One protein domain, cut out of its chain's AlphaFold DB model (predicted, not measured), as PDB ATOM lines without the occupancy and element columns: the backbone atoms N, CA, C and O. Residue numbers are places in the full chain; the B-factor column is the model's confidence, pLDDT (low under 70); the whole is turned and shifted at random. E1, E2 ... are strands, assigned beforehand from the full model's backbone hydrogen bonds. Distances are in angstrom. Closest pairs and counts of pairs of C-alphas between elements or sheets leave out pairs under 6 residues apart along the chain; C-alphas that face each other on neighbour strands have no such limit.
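What this domain is: This is residues 136 to 284 of the 729 residues of the protein "Cytochrome c domain-containing protein" of Myxococcus fulvus (strain ATCC BAA-855 / HW-1) (UniProt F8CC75). With little regular structure, the antiparallel sheets E1 E2 E3 E7 E6 and E5 E4 E8 E9 make a tilted sandwich. The 149 printed residues hold nine named strands, E1 to E9, of 58 residues: all strand. It is compact, radius of gyration of the C-alphas 15.3 A, spanning 45 by 34 by 22 A.

Where its parts are: E1, residues 142 to 151, 27.3 A long, begins at (38.698, -25.484, 32.158). E2 is 175 to 182, E3 191 to 197, E7 232 to 237, E6 226 to 229, E5 219 to 224, E4 205 to 210, E8 252 to 258 and E9 276 to 279, ending at (30.537, -22.280, 25.215).

How they stand to each other: E1 E2 E3 form a meander, antiparallel neighbours in turn; N 144 and O 180, 2.8 A, are within hydrogen-bond range. The closest C-alphas of E4 and E7, Phe 206 and Ser 235, are 6.9 A apart.

The domain as a whole: Links E1 to E2, E7 to E8 and E8 to E9 are long. The printed part has no cut and no pLDDT under 70.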
ATOM      1  N   GLN A 136      39.854 -20.680  35.381       97.44
ATOM      2  CA  GLN A 136      41.111 -21.383  35.616       97.44
ATOM      3  C   GLN A 136      41.303 -22.443  34.541       97.44
ATOM      4  O   GLN A 136      40.450 -23.312  34.366       97.44
ATOM      5  N   ASP A 137      42.427 -22.369  33.838       97.56
ATOM      6  CA  ASP A 137      42.842 -23.405  32.904       97.56
ATOM      7  C   ASP A 137      43.773 -24.393  33.623       97.56
ATOM      8  O   ASP A 137      44.822 -24.003  34.136       97.56
ATOM      9  N   THR A 138      43.365 -25.659  33.719       97.50
ATOM     10  CA  THR A 138      44.120 -26.721  34.400       97.50
ATOM     11  C   THR A 138      44.544 -27.802  33.406       97.50
ATOM     12  O   THR A 138      44.149 -27.797  32.240       97.50
ATOM     13  N   SER A 139      45.340 -28.773  33.852       97.44
ATOM     14  CA  SER A 139      45.730 -29.900  32.999       97.44
ATOM     15  C   SER A 139      44.558 -30.818  32.627       97.44
ATOM     16  O   SER A 139      44.644 -31.495  31.605       97.44
ATOM     17  N   SER A 140      43.478 -30.847  33.417       97.62
ATOM     18  CA  SER A 140      42.357 -31.785  33.242       97.62
ATOM     19  C   SER A 140      41.019 -31.138  32.879       97.62
ATOM     20  O   SER A 140      40.140 -31.830  32.374       97.62
ATOM     21  N   ALA A 141      40.843 -29.837  33.117       98.44
ATOM     22  CA  ALA A 141      39.618 -29.113  32.784       98.44
ATOM     23  C   ALA A 141      39.842 -27.603  32.640       98.44
ATOM     24  O   ALA A 141      40.792 -27.046  33.198       98.44
ATOM     25  N   ILE A 142      38.900 -26.926  31.981       98.56
ATOM     26  CA  ILE A 142      38.698 -25.484  32.158       98.56
ATOM     27  C   ILE A 142      37.611 -25.291  33.214       98.56
ATOM     28  O   ILE A 142      36.500 -25.797  33.072       98.56
ATOM     29  N   ILE A 143      37.916 -24.543  34.271       98.69
ATOM     30  CA  ILE A 143      36.991 -24.287  35.374       98.69
ATOM     31  C   ILE A 143      36.496 -22.849  35.296       98.69
ATOM     32  O   ILE A 143      37.290 -21.913  35.269       98.69
ATOM     33  N   THR A 144      35.180 -22.669  35.273       98.69
ATOM     34  CA  THR A 144      34.510 -21.363  35.252       98.69
ATOM     35  C   THR A 144      33.665 -21.188  36.498       98.69
ATOM     36  O   THR A 144      32.887 -22.075  36.821       98.69
ATOM     37  N   ARG A 145      33.774 -20.047  37.176       98.38
ATOM     38  CA  ARG A 145      33.005 -19.729  38.380       98.38
ATOM     39  C   ARG A 145      32.252 -18.424  38.210       98.38
ATOM     40  O   ARG A 145      32.864 -17.418  37.858       98.38
ATOM     41  N   VAL A 146      30.955 -18.442  38.499       98.19
ATOM     42  CA  VAL A 146      30.086 -17.264  38.411       98.19
ATOM     43  C   VAL A 146      29.215 -17.178  39.659       98.19
ATOM     44  O   VAL A 146      28.603 -18.165  40.062       98.19
ATOM     45  N   GLY A 147      29.204 -16.015  40.299       98.06
ATOM     46  CA  GLY A 147      28.311 -15.676  41.399       98.06
ATOM     47  C   GLY A 147      26.945 -15.234  40.881       98.06
ATOM     48  O   GLY A 147      26.861 -14.555  39.863       98.06
ATOM     49  N   ASP A 148      25.876 -15.608  41.578       96.81
ATOM     50  CA  ASP A 148      24.506 -15.338  41.147       96.81
ATOM     51  C   ASP A 148      23.545 -15.133  42.330       96.81
ATOM     52  O   ASP A 148      23.882 -15.350  43.501       96.81
ATOM     53  N   ARG A 149      22.321 -14.705  42.010       94.94
ATOM     54  CA  ARG A 149      21.195 -14.542  42.929       94.94
ATOM     55  C   ARG A 149      19.983 -15.350  42.487       94.94
ATOM     56  O   ARG A 149      19.826 -15.723  41.331       94.94
ATOM     57  N   VAL A 150      19.060 -15.516  43.421       93.56
ATOM     58  CA  VAL A 150      17.716 -16.016  43.139       93.56
ATOM     59  C   VAL A 150      16.892 -14.983  42.357       93.56
ATOM     60  O   VAL A 150      17.002 -13.771  42.581       93.56
ATOM     61  N   ARG A 151      16.034 -15.477  41.461       92.19
ATOM     62  CA  ARG A 151      15.090 -14.711  40.636       92.19
ATOM     63  C   ARG A 151      13.643 -15.174  40.838       92.19
ATOM     64  O   ARG A 151      13.380 -16.238  41.402       92.19
ATOM     65  N   ASP A 152      12.713 -14.337  40.392       88.88
ATOM     66  CA  ASP A 152      11.261 -14.512  40.537       88.88
ATOM     67  C   ASP A 152      10.638 -15.393  39.443       88.88
ATOM     68  O   ASP A 152       9.665 -16.110  39.706       88.88
ATOM     69  N   ARG A 153      11.192 -15.329  38.225       90.62
ATOM     70  CA  ARG A 153      10.716 -15.994  37.000       90.62
ATOM     71  C   ARG A 153      11.874 -16.400  36.092       90.62
ATOM     72  O   ARG A 153      13.030 -16.158  36.429       90.62
ATOM     73  N   HIS A 154      11.555 -17.019  34.959       90.81
ATOM     74  CA  HIS A 154      12.508 -17.332  33.897       90.81
ATOM     75  C   HIS A 154      12.808 -16.138  32.991       90.81
ATOM     76  O   HIS A 154      11.952 -15.284  32.765       90.81
ATOM     77  N   ALA A 155      13.994 -16.140  32.375       89.81
ATOM     78  CA  ALA A 155      14.464 -15.045  31.524       89.81
ATOM     79  C   ALA A 155      13.518 -14.699  30.364       89.81
ATOM     80  O   ALA A 155      13.448 -13.546  29.958       89.81
ATOM     81  N   ARG A 156      12.800 -15.688  29.817       90.38
ATOM     82  CA  ARG A 156      11.940 -15.532  28.629       90.38
ATOM     83  C   ARG A 156      10.444 -15.419  28.945       90.38
ATOM     84  O   ARG A 156       9.647 -15.402  28.011       90.38
ATOM     85  N   GLU A 157      10.060 -15.348  30.220       88.12
ATOM     86  CA  GLU A 157       8.674 -15.145  30.666       88.12
ATOM     87  C   GLU A 157       8.307 -13.648  30.719       88.12
ATOM     88  O   GLU A 157       8.008 -13.084  31.774       88.12
ATOM     89  N   ASP A 158       8.343 -12.991  29.561       84.94
ATOM     90  CA  ASP A 158       8.091 -11.552  29.415       84.94
ATOM     91  C   ASP A 158       6.683 -11.125  29.855       84.94
ATOM     92  O   ASP A 158       6.513 -10.038  30.398       84.94
ATOM     93  N   MET A 159       5.676 -11.988  29.732       87.00
ATOM     94  CA  MET A 159       4.315 -11.695  30.189       87.00
ATOM     95  C   MET A 159       4.198 -11.394  31.693       87.00
ATOM     96  O   MET A 159       3.187 -10.830  32.111       87.00
ATOM     97  N   PHE A 160       5.186 -11.777  32.515       86.88
ATOM     98  CA  PHE A 160       5.163 -11.523  33.960       86.88
ATOM     99  C   PHE A 160       5.971 -10.303  34.398       86.88
ATOM    100  O   PHE A 160       5.717  -9.834  35.504       86.88
ATOM    101  N   GLN A 161       6.914  -9.811  33.581       85.75
ATOM    102  CA  GLN A 161       7.773  -8.662  33.925       85.75
ATOM    103  C   GLN A 161       8.393  -8.798  35.335       85.75
ATOM    104  O   GLN A 161       8.214  -7.938  36.195       85.75
ATOM    105  N   ALA A 162       9.020  -9.950  35.608       88.38
ATOM    106  CA  ALA A 162       9.518 -10.297  36.943       88.38
ATOM    107  C   ALA A 162      10.834 -11.098  36.913       88.38
ATOM    108  O   ALA A 162      11.032 -12.002  37.723       88.38
ATOM    109  N   TYR A 163      11.726 -10.841  35.958       91.62
ATOM    110  CA  TYR A 163      13.023 -11.524  35.878       91.62
ATOM    111  C   TYR A 163      14.176 -10.621  36.318       91.62
ATOM    112  O   TYR A 163      15.001 -11.034  37.139       91.62
ATOM    113  N   ASP A 164      14.237  -9.397  35.795       91.31
ATOM    114  CA  ASP A 164      15.257  -8.401  36.146       91.31
ATOM    115  C   ASP A 164      14.940  -7.704  37.484       91.31
ATOM    116  O   ASP A 164      15.835  -7.167  38.139       91.31
ATOM    117  N   HIS A 165      13.713  -7.827  37.988       89.75
ATOM    118  CA  HIS A 165      13.331  -7.431  39.345       89.75
ATOM    119  C   HIS A 165      14.178  -8.091  40.471       89.75
ATOM    120  O   HIS A 165      14.687  -9.216  40.348       89.75
ATOM    121  N   TYR A 166      14.319  -7.386  41.603       92.44
ATOM    122  CA  TYR A 166      14.931  -7.887  42.839       92.44
ATOM    123  C   TYR A 166      13.865  -8.254  43.875       92.44
ATOM    124  O   TYR A 166      13.137  -7.409  44.378       92.44
ATOM    125  N   LEU A 167      13.841  -9.528  44.254       90.69
ATOM    126  CA  LEU A 167      12.981 -10.071  45.304       90.69
ATOM    127  C   LEU A 167      13.094  -9.307  46.633       90.69
ATOM    128  O   LEU A 167      14.210  -8.994  47.039       90.69
ATOM    129  N   PRO A 168      12.009  -9.152  47.412       92.50
ATOM    130  CA  PRO A 168      12.138  -8.803  48.822       92.50
ATOM    131  C   PRO A 168      13.124  -9.741  49.532       92.50
ATOM    132  O   PRO A 168      13.120 -10.954  49.295       92.50
ATOM    133  N   LEU A 169      13.972  -9.178  50.395       93.62
ATOM    134  CA  LEU A 169      15.017  -9.895  51.137       93.62
ATOM    135  C   LEU A 169      16.080 -10.560  50.242       93.62
ATOM    136  O   LEU A 169      16.714 -11.534  50.651       93.62
ATOM    137  N   TYR A 170      16.315 -10.043  49.030       94.25
ATOM    138  CA  TYR A 170      17.326 -10.544  48.083       94.25
ATOM    139  C   TYR A 170      18.749 -10.665  48.665       94.25
ATOM    140  O   TYR A 170      19.559 -11.439  48.165       94.25
ATOM    141  N   PHE A 171      19.050  -9.920  49.727       93.94
ATOM    142  CA  PHE A 171      20.328  -9.919  50.442       93.94
ATOM    143  C   PHE A 171      20.429 -10.994  51.542       93.94
ATOM    144  O   PHE A 171      21.474 -11.115  52.174       93.94
ATOM    145  N   GLN A 172      19.381 -11.783  51.797       91.69
ATOM    146  CA  GLN A 172      19.384 -12.858  52.796       91.69
ATOM    147  C   GLN A 172      19.160 -14.214  52.135       91.69
ATOM    148  O   GLN A 172      18.123 -14.424  51.505       91.69
ATOM    149  N   ALA A 173      20.104 -15.144  52.322       90.25
ATOM    150  CA  ALA A 173      19.987 -16.552  51.913       90.25
ATOM    151  C   ALA A 173      19.706 -16.790  50.409       90.25
ATOM    152  O   ALA A 173      19.306 -17.883  50.010       90.25
ATOM    153  N   ARG A 174      19.901 -15.772  49.562       93.38
ATOM    154  CA  ARG A 174      19.450 -15.740  48.159       93.38
ATOM    155  C   ARG A 174      20.574 -15.518  47.151       93.38
ATOM    156  O   ARG A 174      20.300 -15.199  45.998       93.38
ATOM    157  N   THR A 175      21.817 -15.735  47.557       96.12
ATOM    158  CA  THR A 175      22.970 -15.768  46.652       96.12
ATOM    159  C   THR A 175      23.619 -17.144  46.648       96.12
ATOM    160  O   THR A 175      23.442 -17.960  47.559       96.12
ATOM    161  N   HIS A 176      24.330 -17.433  45.573       97.38
ATOM    162  CA  HIS A 176      25.063 -18.673  45.381       97.38
ATOM    163  C   HIS A 176      26.167 -18.446  44.354       97.38
ATOM    164  O   HIS A 176      26.257 -17.381  43.744       97.38
ATOM    165  N   HIS A 177      27.013 -19.444  44.139       96.88
ATOM    166  CA  HIS A 177      27.847 -19.473  42.951       96.88
ATOM    167  C   HIS A 177      27.810 -20.834  42.270       96.88
ATOM    168  O   HIS A 177      27.569 -21.868  42.898       96.88
ATOM    169  N   ILE A 178      28.041 -20.794  40.966       98.25
ATOM    170  CA  ILE A 178      28.057 -21.934  40.064       98.25
ATOM    171  C   ILE A 178      29.501 -22.135  39.614       98.25
ATOM    172  O   ILE A 178      30.156 -21.183  39.187       98.25
ATOM    173  N   GLU A 179      29.995 -23.364  39.698       98.56
ATOM    174  CA  GLU A 179      31.274 -23.778  39.129       98.56
ATOM    175  C   GLU A 179      31.026 -24.790  38.005       98.56
ATOM    176  O   GLU A 179      30.416 -25.832  38.218       98.56
ATOM    177  N   ILE A 180      31.502 -24.477  36.805       98.69
ATOM    178  CA  ILE A 180      31.441 -25.328  35.616       98.69
ATOM    179  C   ILE A 180      32.842 -25.890  35.395       98.69
ATOM    180  O   ILE A 180      33.769 -25.138  35.092       98.69
ATOM    181  N   VAL A 181      32.994 -27.200  35.552       98.69
ATOM    182  CA  VAL A 181      34.225 -27.953  35.305       98.69
ATOM    183  C   VAL A 181      34.090 -28.645  33.955       98.69
ATOM    184  O   VAL A 181      33.377 -29.641  33.827       98.69
ATOM    185  N   ASP A 182      34.749 -28.093  32.942       98.69
ATOM    186  CA  ASP A 182      34.711 -28.585  31.569       98.69
ATOM    187  C   ASP A 182      35.940 -29.453  31.268       98.69
ATOM    188  O   ASP A 182      37.016 -28.949  30.935       98.69
ATOM    189  N   GLU A 183      35.774 -30.772  31.392       98.69
ATOM    190  CA  GLU A 183      36.803 -31.760  31.045       98.69
ATOM    191  C   GLU A 183      36.885 -31.961  29.517       98.69
ATOM    192  O   GLU A 183      37.922 -32.380  29.001       98.69
ATOM    193  N   VAL A 184      35.821 -31.632  28.769       98.44
ATOM    194  CA  VAL A 184      35.752 -31.767  27.298       98.44
ATOM    195  C   VAL A 184      36.804 -30.892  26.626       98.44
ATOM    196  O   VAL A 184      37.453 -31.319  25.670       98.44
ATOM    197  N   ALA A 185      37.050 -29.707  27.186       95.44
ATOM    198  CA  ALA A 185      38.125 -28.803  26.783       95.44
ATOM    199  C   ALA A 185      39.526 -29.450  26.783       95.44
ATOM    200  O   ALA A 185      40.428 -28.975  26.093       95.44
ATOM    201  N   LYS A 186      39.721 -30.516  27.570       97.69
ATOM    202  CA  LYS A 186      41.003 -31.206  27.780       97.69
ATOM    203  C   LYS A 186      40.960 -32.679  27.359       97.69
ATOM    204  O   LYS A 186      41.765 -33.482  27.818       97.69
ATOM    205  N   GLY A 187      40.040 -33.035  26.460       96.94
ATOM    206  CA  GLY A 187      39.923 -34.389  25.908       96.94
ATOM    207  C   GLY A 187      39.107 -35.365  26.762       96.94
ATOM    208  O   GLY A 187      38.983 -36.532  26.394       96.94
ATOM    209  N   GLY A 188      38.525 -34.901  27.870       97.56
ATOM    210  CA  GLY A 188      37.453 -35.605  28.567       97.56
ATOM    211  C   GLY A 188      36.140 -35.578  27.775       97.56
ATOM    212  O   GLY A 188      36.076 -35.129  26.631       97.56
ATOM    213  N   ASN A 189      35.062 -36.067  28.383       97.12
ATOM    214  CA  ASN A 189      33.749 -36.171  27.730       97.12
ATOM    215  C   ASN A 189      32.595 -35.636  28.591       97.12
ATOM    216  O   ASN A 189      31.432 -35.914  28.302       97.12
ATOM    217  N   ARG A 190      32.905 -34.900  29.660       97.69
ATOM    218  CA  ARG A 190      31.939 -34.515  30.685       97.69
ATOM    219  C   ARG A 190      32.114 -33.062  31.097       97.69
ATOM    220  O   ARG A 190      33.227 -32.559  31.222       97.69
ATOM    221  N   ILE A 191      30.984 -32.419  31.361       98.44
ATOM    222  CA  ILE A 191      30.913 -31.152  32.077       98.44
ATOM    223  C   ILE A 191      30.255 -31.426  33.421       98.44
ATOM    224  O   ILE A 191      29.159 -31.989  33.475       98.44
ATOM    225  N   THR A 192      30.925 -31.039  34.501       98.44
ATOM    226  CA  THR A 192      30.369 -31.090  35.855       98.44
ATOM    227  C   THR A 192      29.977 -29.683  36.276       98.44
ATOM    228  O   THR A 192      30.757 -28.750  36.123       98.44
ATOM    229  N   VAL A 193      28.772 -29.528  36.810       98.44
ATOM    230  CA  VAL A 193      28.282 -28.280  37.388       98.44
ATOM    231  C   VAL A 193      28.167 -28.477  38.892       98.44
ATOM    232  O   VAL A 193      27.476 -29.385  39.355       98.44
ATOM    233  N   ASN A 194      28.847 -27.630  39.655       98.50
ATOM    234  CA  ASN A 194      28.732 -27.546  41.101       98.50
ATOM    235  C   ASN A 194      27.977 -26.269  41.484       98.50
ATOM    236  O   ASN A 194      28.172 -25.215  40.880       98.50
ATOM    237  N   LEU A 195      27.131 -26.364  42.505       98.31
ATOM    238  CA  LEU A 195      26.362 -25.256  43.059       98.31
ATOM    239  C   LEU A 195      26.685 -25.105  44.547       98.31
ATOM    240  O   LEU A 195      26.586 -26.069  45.313       98.31
ATOM    241  N   TYR A 196      27.023 -23.881  44.940       98.00
ATOM    242  CA  TYR A 196      27.443 -23.520  46.292       98.00
ATOM    243  C   TYR A 196      26.618 -22.335  46.806       98.00
ATOM    244  O   TYR A 196      26.941 -21.175  46.518       98.00
ATOM    245  N   PRO A 197      25.518 -22.593  47.525       96.38
ATOM    246  CA  PRO A 197      24.678 -21.533  48.051       96.38
ATOM    247  C   PRO A 197      25.186 -20.984  49.386       96.38
ATOM    248  O   PRO A 197      25.825 -21.696  50.156       96.38
ATOM    249  N   VAL A 198      24.858 -19.724  49.696       94.75
ATOM    250  CA  VAL A 198      25.188 -19.126  51.010       94.75
ATOM    251  C   VAL A 198      24.288 -19.634  52.142       94.75
ATOM    252  O   VAL A 198      24.592 -19.440  53.315       94.75
ATOM    253  N   ALA A 199      23.175 -20.281  51.793       92.50
ATOM    254  CA  ALA A 199      22.240 -20.917  52.710       92.50
ATOM    255  C   ALA A 199      21.767 -22.257  52.122       92.50
ATOM    256  O   ALA A 199      21.716 -22.383  50.898       92.50
ATOM    257  N   PRO A 200      21.395 -23.255  52.941       92.19
ATOM    258  CA  PRO A 200      21.048 -24.571  52.422       92.19
ATOM    259  C   PRO A 200      19.842 -24.547  51.478       92.19
ATOM    260  O   PRO A 200      18.817 -23.923  51.759       92.19
ATOM    261  N   TYR A 201      19.945 -25.288  50.377       92.88
ATOM    262  CA  TYR A 201      18.832 -25.550  49.459       92.88
ATOM    263  C   TYR A 201      18.278 -26.964  49.681       92.88
ATOM    264  O   TYR A 201      18.932 -27.819  50.290       92.88
ATOM    265  N   GLU A 202      17.048 -27.200  49.231       89.06
ATOM    266  CA  GLU A 202      16.343 -28.467  49.427       89.06
ATOM    267  C   GLU A 202      16.544 -29.420  48.245       89.06
ATOM    268  O   GLU A 202      17.103 -30.501  48.418       89.06
ATOM    269  N   ARG A 203      16.127 -29.016  47.038       88.19
ATOM    270  CA  ARG A 203      16.202 -29.844  45.820       88.19
ATOM    271  C   ARG A 203      16.545 -29.015  44.580       88.19
ATOM    272  O   ARG A 203      15.679 -28.846  43.732       88.19
ATOM    273  N   PRO A 204      17.749 -28.424  44.487       94.31
ATOM    274  CA  PRO A 204      18.109 -27.656  43.305       94.31
ATOM    275  C   PRO A 204      18.172 -28.540  42.051       94.31
ATOM    276  O   PRO A 204      18.588 -29.699  42.121       94.31
ATOM    277  N   ASP A 205      17.821 -27.959  40.905       94.00
ATOM    278  CA  ASP A 205      17.816 -28.629  39.599       94.00
ATOM    279  C   ASP A 205      18.847 -28.000  38.658       94.00
ATOM    280  O   ASP A 205      19.036 -26.785  38.653       94.00
ATOM    281  N   PHE A 206      19.493 -28.812  37.834       95.38
ATOM    282  CA  PHE A 206      20.368 -28.399  36.746       95.38
ATOM    283  C   PHE A 206      19.630 -28.535  35.416       95.38
ATOM    284  O   PHE A 206      19.260 -29.638  35.000       95.38
ATOM    285  N   ARG A 207      19.443 -27.408  34.731       95.38
ATOM    286  CA  ARG A 207      18.836 -27.345  33.404       95.38
ATOM    287  C   ARG A 207      19.872 -26.923  32.377       95.38
ATOM    288  O   ARG A 207      20.610 -25.967  32.609       95.38
ATOM    289  N   ALA A 208      19.928 -27.636  31.253       96.38
ATOM    290  CA  ALA A 208      20.846 -27.327  30.162       96.38
ATOM    291  C   ALA A 208      20.263 -27.622  28.776       96.38
ATOM    292  O   ALA A 208      19.417 -28.503  28.611       96.38
ATOM    293  N   PHE A 209      20.769 -26.896  27.774       95.81
ATOM    294  CA  PHE A 209      20.341 -26.951  26.372       95.81
ATOM    295  C   PHE A 209      18.864 -26.565  26.210       95.81
ATOM    296  O   PHE A 209      17.970 -27.411  26.244       95.81
ATOM    297  N   PHE A 210      18.609 -25.268  26.040       94.19
ATOM    298  CA  PHE A 210      17.260 -24.734  25.863       94.19
ATOM    299  C   PHE A 210      16.533 -25.366  24.664       94.19
ATOM    300  O   PHE A 210      17.139 -25.627  23.619       94.19
ATOM    301  N   ARG A 211      15.231 -25.621  24.834       91.94
ATOM    302  CA  ARG A 211      14.355 -26.289  23.859       91.94
ATOM    303  C   ARG A 211      13.173 -25.418  23.437       91.94
ATOM    304  O   ARG A 211      12.913 -25.316  22.243       91.94
ATOM    305  N   GLY A 212      12.471 -24.816  24.396       86.31
ATOM    306  CA  GLY A 212      11.446 -23.803  24.126       86.31
ATOM    307  C   GLY A 212      10.216 -24.242  23.312       86.31
ATOM    308  O   GLY A 212       9.618 -23.386  22.667       86.31
ATOM    309  N   LEU A 213       9.839 -25.532  23.274       85.56
ATOM    310  CA  LEU A 213       8.725 -26.014  22.433       85.56
ATOM    311  C   LEU A 213       7.374 -25.994  23.159       85.56
ATOM    312  O   LEU A 213       6.365 -25.626  22.563       85.56
ATOM    313  N   GLY A 214       7.342 -26.423  24.421       77.62
ATOM    314  CA  GLY A 214       6.131 -26.469  25.246       77.62
ATOM    315  C   GLY A 214       5.966 -25.252  26.153       77.62
ATOM    316  O   GLY A 214       4.848 -24.803  26.391       77.62
ATOM    317  N   THR A 215       7.074 -24.705  26.657       82.12
ATOM    318  CA  THR A 215       7.102 -23.494  27.486       82.12
ATOM    319  C   THR A 215       8.367 -22.692  27.193       82.12
ATOM    320  O   THR A 215       9.358 -23.225  26.694       82.12
ATOM    321  N   VAL A 216       8.382 -21.416  27.583       82.56
ATOM    322  CA  VAL A 216       9.561 -20.534  27.472       82.56
ATOM    323  C   VAL A 216      10.678 -20.859  28.484       82.56
ATOM    324  O   VAL A 216      11.606 -20.073  28.661       82.56
ATOM    325  N   ALA A 217      10.596 -22.022  29.133       85.00
ATOM    326  CA  ALA A 217      11.515 -22.510  30.157       85.00
ATOM    327  C   ALA A 217      11.805 -24.018  30.037       85.00
ATOM    328  O   ALA A 217      12.176 -24.686  31.003       85.00
ATOM    329  N   GLU A 218      11.575 -24.582  28.852       91.19
ATOM    330  CA  GLU A 218      11.814 -25.994  28.578       91.19
ATOM    331  C   GLU A 218      13.265 -26.225  28.128       91.19
ATOM    332  O   GLU A 218      13.758 -25.544  27.226       91.19
ATOM    333  N   TYR A 219      13.913 -27.241  28.703       94.38
ATOM    334  CA  TYR A 219      15.288 -27.648  28.407       94.38
ATOM    335  C   TYR A 219      15.343 -29.134  28.046       94.38
ATOM    336  O   TYR A 219      14.542 -29.928  28.542       94.38
ATOM    337  N   PHE A 220      16.296 -29.527  27.200       95.69
ATOM    338  CA  PHE A 220      16.516 -30.938  26.867       95.69
ATOM    339  C   PHE A 220      17.121 -31.726  28.032       95.69
ATOM    340  O   PHE A 220      16.803 -32.900  28.207       95.69
ATOM    341  N   HIS A 221      17.996 -31.095  28.817       95.62
ATOM    342  CA  HIS A 221      18.527 -31.665  30.048       95.62
ATOM    343  C   HIS A 221      17.866 -30.982  31.245       95.62
ATOM    344  O   HIS A 221      17.917 -29.759  31.364       95.62
ATOM    345  N   ASN A 222      17.255 -31.774  32.121       93.88
ATOM    346  CA  ASN A 222      16.656 -31.314  33.369       93.88
ATOM    347  C   ASN A 222      16.854 -32.403  34.430       93.88
ATOM    348  O   ASN A 222      16.172 -33.428  34.401       93.88
ATOM    349  N   ALA A 223      17.838 -32.216  35.306       93.81
ATOM    350  CA  ALA A 223      18.241 -33.207  36.298       93.81
ATOM    351  C   ALA A 223      18.349 -32.576  37.685       93.81
ATOM    352  O   ALA A 223      18.862 -31.472  37.828       93.81
ATOM    353  N   GLN A 224      17.948 -33.305  38.726       94.69
ATOM    354  CA  GLN A 224      18.211 -32.888  40.103       94.69
ATOM    355  C   GLN A 224      19.709 -32.925  40.391       94.69
ATOM    356  O   GLN A 224      20.404 -33.874  40.014       94.69
ATOM    357  N   PHE A 225      20.210 -31.916  41.098       96.94
ATOM    358  CA  PHE A 225      21.559 -31.997  41.631       96.94
ATOM    359  C   PHE A 225      21.648 -33.077  42.713       96.94
ATOM    360  O   PHE A 225      20.771 -33.224  43.567       96.94
ATOM    361  N   THR A 226      22.779 -33.776  42.745       97.25
ATOM    362  CA  THR A 226      23.152 -34.625  43.875       97.25
ATOM    363  C   THR A 226      23.689 -33.752  45.000       97.25
ATOM    364  O   THR A 226      24.618 -32.967  44.809       97.25
ATOM    365  N   ARG A 227      23.120 -33.890  46.196       96.94
ATOM    366  CA  ARG A 227      23.603 -33.200  47.393       96.94
ATOM    367  C   ARG A 227      24.886 -33.860  47.897       96.94
ATOM    368  O   ARG A 227      24.856 -35.023  48.288       96.94
ATOM    369  N   VAL A 228      25.989 -33.113  47.922       97.88
ATOM    370  CA  VAL A 228      27.254 -33.538  48.548       97.88
ATOM    371  C   VAL A 228      27.226 -33.192  50.035       97.88
ATOM    372  O   VAL A 228      27.521 -34.030  50.884       97.88
ATOM    373  N   ASN A 229      26.816 -31.964  50.356       96.00
ATOM    374  CA  ASN A 229      26.469 -31.503  51.700       96.00
ATOM    375  C   ASN A 229      25.469 -30.330  51.606       96.00
ATOM    376  O   ASN A 229      24.987 -30.000  50.526       96.00
ATOM    377  N   ASP A 230      25.130 -29.706  52.733       93.75
ATOM    378  CA  ASP A 230      24.170 -28.596  52.820       93.75
ATOM    379  C   ASP A 230      24.493 -27.389  51.927       93.75
ATOM    380  O   ASP A 230      23.576 -26.684  51.510       93.75
ATOM    381  N   TYR A 231      25.770 -27.182  51.613       96.31
ATOM    382  CA  TYR A 231      26.299 -26.022  50.896       96.31
ATOM    383  C   TYR A 231      27.046 -26.413  49.615       96.31
ATOM    384  O   TYR A 231      27.753 -25.591  49.035       96.31
ATOM    385  N   HIS A 232      26.910 -27.664  49.164       97.75
ATOM    386  CA  HIS A 232      27.521 -28.140  47.928       97.75
ATOM    387  C   HIS A 232      26.649 -29.196  47.261       97.75
ATOM    388  O   HIS A 232      26.349 -30.255  47.820       97.75
ATOM    389  N   PHE A 233      26.281 -28.900  46.025       98.25
ATOM    390  CA  PHE A 233      25.491 -29.744  45.149       98.25
ATOM    391  C   PHE A 233      26.259 -29.963  43.846       98.25
ATOM    392  O   PHE A 233      26.962 -29.063  43.391       98.25
ATOM    393  N   THR A 234      26.138 -31.143  43.240       98.25
ATOM    394  CA  THR A 234      26.849 -31.485  42.000       98.25
ATOM    395  C   THR A 234      25.950 -32.223  41.009       98.25
ATOM    396  O   THR A 234      25.100 -33.024  41.395       98.25
ATOM    397  N   SER A 235      26.097 -31.916  39.726       97.94
ATOM    398  CA  SER A 235      25.444 -32.608  38.618       97.94
ATOM    399  C   SER A 235      26.382 -32.619  37.416       97.94
ATOM    400  O   SER A 235      27.346 -31.858  37.367       97.94
ATOM    401  N   SER A 236      26.140 -33.488  36.442       97.25
ATOM    402  CA  SER A 236      26.993 -33.554  35.257       97.25
ATOM    403  C   SER A 236      26.216 -33.907  34.005       97.25
ATOM    404  O   SER A 236      25.159 -34.535  34.065       97.25
ATOM    405  N   VAL A 237      26.774 -33.524  32.863       97.56
ATOM    406  CA  VAL A 237      26.231 -33.832  31.549       97.56
ATOM    407  C   VAL A 237      27.363 -34.183  30.587       97.56
ATOM    408  O   VAL A 237      28.442 -33.594  30.618       97.56
ATOM    409  N   ASN A 238      27.127 -35.185  29.748       97.50
ATOM    410  CA  ASN A 238      28.070 -35.682  28.741       97.50
ATOM    411  C   ASN A 238      27.433 -35.821  27.344       97.50
ATOM    412  O   ASN A 238      28.114 -36.143  26.370       97.50
ATOM    413  N   PHE A 239      26.129 -35.557  27.227       97.62
ATOM    414  CA  PHE A 239      25.363 -35.705  25.995       97.62
ATOM    415  C   PHE A 239      24.582 -34.430  25.679       97.62
ATOM    416  O   PHE A 239      23.830 -33.921  26.511       97.62
ATOM    417  N   ASN A 240      24.747 -33.926  24.460       97.50
ATOM    418  CA  ASN A 240      24.008 -32.793  23.937       97.50
ATOM    419  C   ASN A 240      22.737 -33.309  23.255       97.50
ATOM    420  O   ASN A 240      22.717 -33.614  22.061       97.50
ATOM    421  N   ALA A 241      21.667 -33.424  24.040       93.56
ATOM    422  CA  ALA A 241      20.393 -33.968  23.577       93.56
ATOM    423  C   ALA A 241      19.715 -33.121  22.488       93.56
ATOM    424  O   ALA A 241      18.961 -33.667  21.688       93.56
ATOM    425  N   LYS A 242      20.038 -31.826  22.397       93.12
ATOM    426  CA  LYS A 242      19.587 -30.962  21.301       93.12
ATOM    427  C   LYS A 242      20.165 -31.392  19.949       93.12
ATOM    428  O   LYS A 242      19.495 -31.289  18.930       93.12
ATOM    429  N   GLU A 243      21.397 -31.891  19.954       96.00
ATOM    430  CA  GLU A 243      22.140 -32.293  18.754       96.00
ATOM    431  C   GLU A 243      22.120 -33.817  18.524       96.00
ATOM    432  O   GLU A 243      22.640 -34.296  17.520       96.00
ATOM    433  N   GLY A 244      21.562 -34.596  19.460       96.88
ATOM    434  CA  GLY A 244      21.498 -36.058  19.371       96.88
ATOM    435  C   GLY A 244      22.862 -36.756  19.439       96.88
ATOM    436  O   GLY A 244      23.020 -37.843  18.885       96.88
ATOM    437  N   ARG A 245      23.862 -36.147  20.094       98.00
ATOM    438  CA  ARG A 245      25.245 -36.661  20.161       98.00
ATOM    439  C   ARG A 245      25.952 -36.306  21.472       98.00
ATOM    440  O   ARG A 245      25.484 -35.465  22.234       98.00
ATOM    441  N   ALA A 246      27.120 -36.910  21.708       98.00
ATOM    442  CA  ALA A 246      28.010 -36.531  22.808       98.00
ATOM    443  C   ALA A 246      28.402 -35.039  22.749       98.00
ATOM    444  O   ALA A 246      28.471 -34.444  21.661       98.00
ATOM    445  N   ILE A 247      28.654 -34.449  23.923       97.81
ATOM    446  CA  ILE A 247      29.139 -33.066  24.036       97.81
ATOM    447  C   ILE A 247      30.531 -32.954  23.410       97.81
ATOM    448  O   ILE A 247      31.365 -33.846  23.555       97.81
ATOM    449  N   ARG A 248      30.785 -31.837  22.726       97.81
ATOM    450  CA  ARG A 248      32.101 -31.489  22.175       97.81
ATOM    451  C   ARG A 248      32.398 -30.002  22.344       97.81
ATOM    452  O   ARG A 248      31.485 -29.198  22.524       97.81
ATOM    453  N   VAL A 249      33.672 -29.644  22.204       98.31
ATOM    454  CA  VAL A 249      34.117 -28.245  22.117       98.31
ATOM    455  C   VAL A 249      33.323 -27.490  21.043       98.31
ATOM    456  O   VAL A 249      33.125 -27.990  19.935       98.31
ATOM    457  N   GLY A 250      32.865 -26.286  21.384       97.38
ATOM    458  CA  GLY A 250      32.035 -25.424  20.543       97.38
ATOM    459  C   GLY A 250      30.526 -25.596  20.739       97.38
ATOM    460  O   GLY A 250      29.756 -24.814  20.180       97.38
ATOM    461  N   ASP A 251      30.077 -26.569  21.537       97.81
ATOM    462  CA  ASP A 251      28.657 -26.699  21.859       97.81
ATOM    463  C   ASP A 251      28.148 -25.487  22.662       97.81
ATOM    464  O   ASP A 251      28.810 -24.984  23.572       97.81
ATOM    465  N   ARG A 252      26.940 -25.028  22.314       97.00
ATOM    466  CA  ARG A 252      26.213 -23.965  23.020       97.00
ATOM    467  C   ARG A 252      25.425 -24.583  24.167       97.00
ATOM    468  O   ARG A 252      24.399 -25.223  23.929       97.00
ATOM    469  N   MET A 253      25.896 -24.392  25.392       97.25
ATOM    470  CA  MET A 253      25.222 -24.865  26.595       97.25
ATOM    471  C   MET A 253      24.605 -23.677  27.330       97.25
ATOM    472  O   MET A 253      25.235 -23.058  28.187       97.25
ATOM    473  N   GLU A 254      23.363 -23.338  26.977       96.56
ATOM    474  CA  GLU A 254      22.543 -22.530  27.879       96.56
ATOM    475  C   GLU A 254      22.288 -23.343  29.145       96.56
ATOM    476  O   GLU A 254      21.921 -24.514  29.038       96.56
ATOM    477  N   LEU A 255      22.496 -22.728  30.305       95.06
ATOM    478  CA  LEU A 255      22.334 -23.339  31.614       95.06
ATOM    479  C   LEU A 255      21.508 -22.448  32.544       95.06
ATOM    480  O   LEU A 255      21.626 -21.222  32.536       95.06
ATOM    481  N   GLU A 256      20.709 -23.090  33.385       94.25
ATOM    482  CA  GLU A 256      19.953 -22.459  34.462       94.25
ATOM    483  C   GLU A 256      19.929 -23.411  35.660       94.25
ATOM    484  O   GLU A 256      19.759 -24.625  35.507       94.25
ATOM    485  N   VAL A 257      20.074 -22.866  36.866       93.56
ATOM    486  CA  VAL A 257      19.891 -23.632  38.102       93.56
ATOM    487  C   VAL A 257      18.522 -23.327  38.708       93.56
ATOM    488  O   VAL A 257      18.135 -22.175  38.887       93.56
ATOM    489  N   GLY A 258      17.742 -24.366  38.999       90.12
ATOM    490  CA  GLY A 258      16.558 -24.265  39.848       90.12
ATOM    491  C   GLY A 258      16.978 -24.170  41.311       90.12
ATOM    492  O   GLY A 258      17.779 -24.982  41.769       90.12
ATOM    493  N   VAL A 259      16.463 -23.186  42.047       88.38
ATOM    494  CA  VAL A 259      16.935 -22.851  43.403       88.38
ATOM    495  C   VAL A 259      15.829 -22.997  44.436       88.38
ATOM    496  O   VAL A 259      15.124 -22.045  44.701       88.38
ATOM    497  N   PHE A 260      15.702 -24.143  45.095       88.50
ATOM    498  CA  PHE A 260      14.649 -24.352  46.096       88.50
ATOM    499  C   PHE A 260      15.181 -24.081  47.507       88.50
ATOM    500  O   PHE A 260      15.853 -24.935  48.086       88.50
ATOM    501  N   LEU A 261      14.895 -22.899  48.058       88.19
ATOM    502  CA  LEU A 261      15.388 -22.482  49.380       88.19
ATOM    503  C   LEU A 261      14.894 -23.410  50.505       88.19
ATOM    504  O   LEU A 261      13.690 -23.603  50.649       88.19
ATOM    505  N   ARG A 262      15.775 -23.954  51.354       89.06
ATOM    506  CA  ARG A 262      15.325 -24.816  52.459       89.06
ATOM    507  C   ARG A 262      14.553 -24.011  53.507       89.06
ATOM    508  O   ARG A 262      15.050 -23.010  54.008       89.06
ATOM    509  N   GLN A 263      13.361 -24.485  53.864       85.94
ATOM    510  CA  GLN A 263      12.524 -23.869  54.895       85.94
ATOM    511  C   GLN A 263      13.093 -24.079  56.314       85.94
ATOM    512  O   GLN A 263      13.692 -25.126  56.573       85.94
ATOM    513  N   PRO A 264      12.850 -23.144  57.251       85.06
ATOM    514  CA  PRO A 264      12.115 -21.890  57.065       85.06
ATOM    515  C   PRO A 264      12.965 -20.816  56.370       85.06
ATOM    516  O   PRO A 264      14.127 -20.624  56.716       85.06
ATOM    517  N   VAL A 265      12.373 -20.078  55.426       83.62
ATOM    518  CA  VAL A 265      12.965 -18.834  54.904       83.62
ATOM    519  C   VAL A 265      12.058 -17.648  55.172       83.62
ATOM    520  O   VAL A 265      10.844 -17.737  55.013       83.62
ATOM    521  N   GLU A 266      12.652 -16.521  55.556       85.25
ATOM    522  CA  GLU A 266      11.916 -15.264  55.666       85.25
ATOM    523  C   GLU A 266      11.477 -14.795  54.270       85.25
ATOM    524  O   GLU A 266      12.261 -14.813  53.314       85.25
ATOM    525  N   GLY A 267      10.215 -14.385  54.143       83.00
ATOM    526  CA  GLY A 267       9.625 -13.948  52.881       83.00
ATOM    527  C   GLY A 267       9.248 -15.105  51.954       83.00
ATOM    528  O   GLY A 267       8.711 -16.128  52.374       83.00
ATOM    529  N   ARG A 268       9.466 -14.918  50.648       80.25
ATOM    530  CA  ARG A 268       8.986 -15.845  49.617       80.25
ATOM    531  C   ARG A 268       9.950 -17.016  49.395       80.25
ATOM    532  O   ARG A 268      11.165 -16.820  49.276       80.25
ATOM    533  N   PHE A 269       9.375 -18.211  49.256       79.88
ATOM    534  CA  PHE A 269      10.026 -19.372  48.651       79.88
ATOM    535  C   PHE A 269      10.092 -19.183  47.133       79.88
ATOM    536  O   PHE A 269       9.062 -19.028  46.473       79.88
ATOM    537  N   ASN A 270      11.299 -19.171  46.583       73.81
ATOM    538  CA  ASN A 270      11.557 -18.957  45.160       73.81
ATOM    539  C   ASN A 270      12.329 -20.145  44.592       73.81
ATOM    540  O   ASN A 270      12.778 -20.977  45.373       73.81
ATOM    541  N   TYR A 271      12.412 -20.232  43.260       78.50
ATOM    542  CA  TYR A 271      12.906 -21.417  42.547       78.50
ATOM    543  C   TYR A 271      13.741 -21.135  41.289       78.50
ATOM    544  O   TYR A 271      14.143 -22.081  40.610       78.50
ATOM    545  N   TYR A 272      14.061 -19.873  40.986       88.19
ATOM    546  CA  TYR A 272      14.757 -19.488  39.751       88.19
ATOM    547  C   TYR A 272      16.081 -18.776  39.994       88.19
ATOM    548  O   TYR A 272      16.327 -18.259  41.083       88.19
ATOM    549  N   ALA A 273      16.911 -18.732  38.956       90.19
ATOM    550  CA  ALA A 273      18.217 -18.084  38.943       90.19
ATOM    551  C   ALA A 273      18.495 -17.485  37.559       90.19
ATOM    552  O   ALA A 273      17.640 -17.526  36.671       90.19
ATOM    553  N   THR A 274      19.674 -16.896  37.375       93.44
ATOM    554  CA  THR A 274      20.071 -16.327  36.088       93.44
ATOM    555  C   THR A 274      20.289 -17.429  35.046       93.44
ATOM    556  O   THR A 274      20.896 -18.467  35.315       93.44
ATOM    557  N   THR A 275      19.818 -17.188  33.823       94.25
ATOM    558  CA  THR A 275      20.182 -17.990  32.651       94.25
ATOM    559  C   THR A 275      21.551 -17.553  32.130       94.25
ATOM    560  O   THR A 275      21.738 -16.382  31.793       94.25
ATOM    561  N   TYR A 276      22.486 -18.491  31.997       96.56
ATOM    562  CA  TYR A 276      23.816 -18.249  31.430       96.56
ATOM    563  C   TYR A 276      24.009 -19.013  30.123       96.56
ATOM    564  O   TYR A 276      23.467 -20.101  29.946       96.56
ATOM    565  N   LEU A 277      24.845 -18.485  29.227       97.81
ATOM    566  CA  LEU A 277      25.364 -19.245  28.092       97.81
ATOM    567  C   LEU A 277      26.834 -19.585  28.333       97.81
ATOM    568  O   LEU A 277      27.668 -18.697  28.518       97.81
ATOM    569  N   TYR A 278      27.149 -20.876  28.302       98.06
ATOM    570  CA  TYR A 278      28.508 -21.397  28.329       98.06
ATOM    571  C   TYR A 278      28.850 -22.027  26.976       98.06
ATOM    572  O   TYR A 278      28.087 -22.836  26.445       98.06
ATOM    573  N   MET A 279      30.000 -21.652  26.418       98.00
ATOM    574  CA  MET A 279      30.537 -22.280  25.215       98.00
ATOM    575  C   MET A 279      31.523 -23.365  25.639       98.00
ATOM    576  O   MET A 279      32.560 -23.067  26.232       98.00
ATOM    577  N   VAL A 280      31.201 -24.623  25.339       98.44
ATOM    578  CA  VAL A 280      32.046 -25.760  25.723       98.44
ATOM    579  C   VAL A 280      33.448 -25.581  25.141       98.44
ATOM    580  O   VAL A 280      33.607 -25.379  23.937       98.44
ATOM    581  N   GLY A 281      34.467 -25.637  25.991       97.25
ATOM    582  CA  GLY A 281      35.871 -25.452  25.653       97.25
ATOM    583  C   GLY A 281      36.392 -24.015  25.710       97.25
ATOM    584  O   GLY A 281      37.594 -23.834  25.544       97.25
ATOM    585  N   SER A 282      35.555 -22.993  25.937       94.31
ATOM    586  CA  SER A 282      36.017 -21.592  25.883       94.31
ATOM    587  C   SER A 282      36.468 -21.017  27.225       94.31
ATOM    588  O   SER A 282      37.262 -20.079  27.253       94.31
ATOM    589  N   GLY A 283      35.904 -21.504  28.335       94.94
ATOM    590  CA  GLY A 283      36.013 -20.846  29.637       94.94
ATOM    591  C   GLY A 283      35.208 -19.542  29.746       94.94
ATOM    592  O   GLY A 283      35.057 -18.768  28.792       94.94
ATOM    593  N   GLY A 284      34.683 -19.297  30.947       96.56
ATOM    594  CA  GLY A 284      33.790 -18.185  31.266       96.56
ATOM    595  C   GLY A 284      32.398 -18.323  30.633       96.56
ATOM    596  O   GLY A 284      32.216 -18.981  29.614       96.56
TER     597      GLY A 284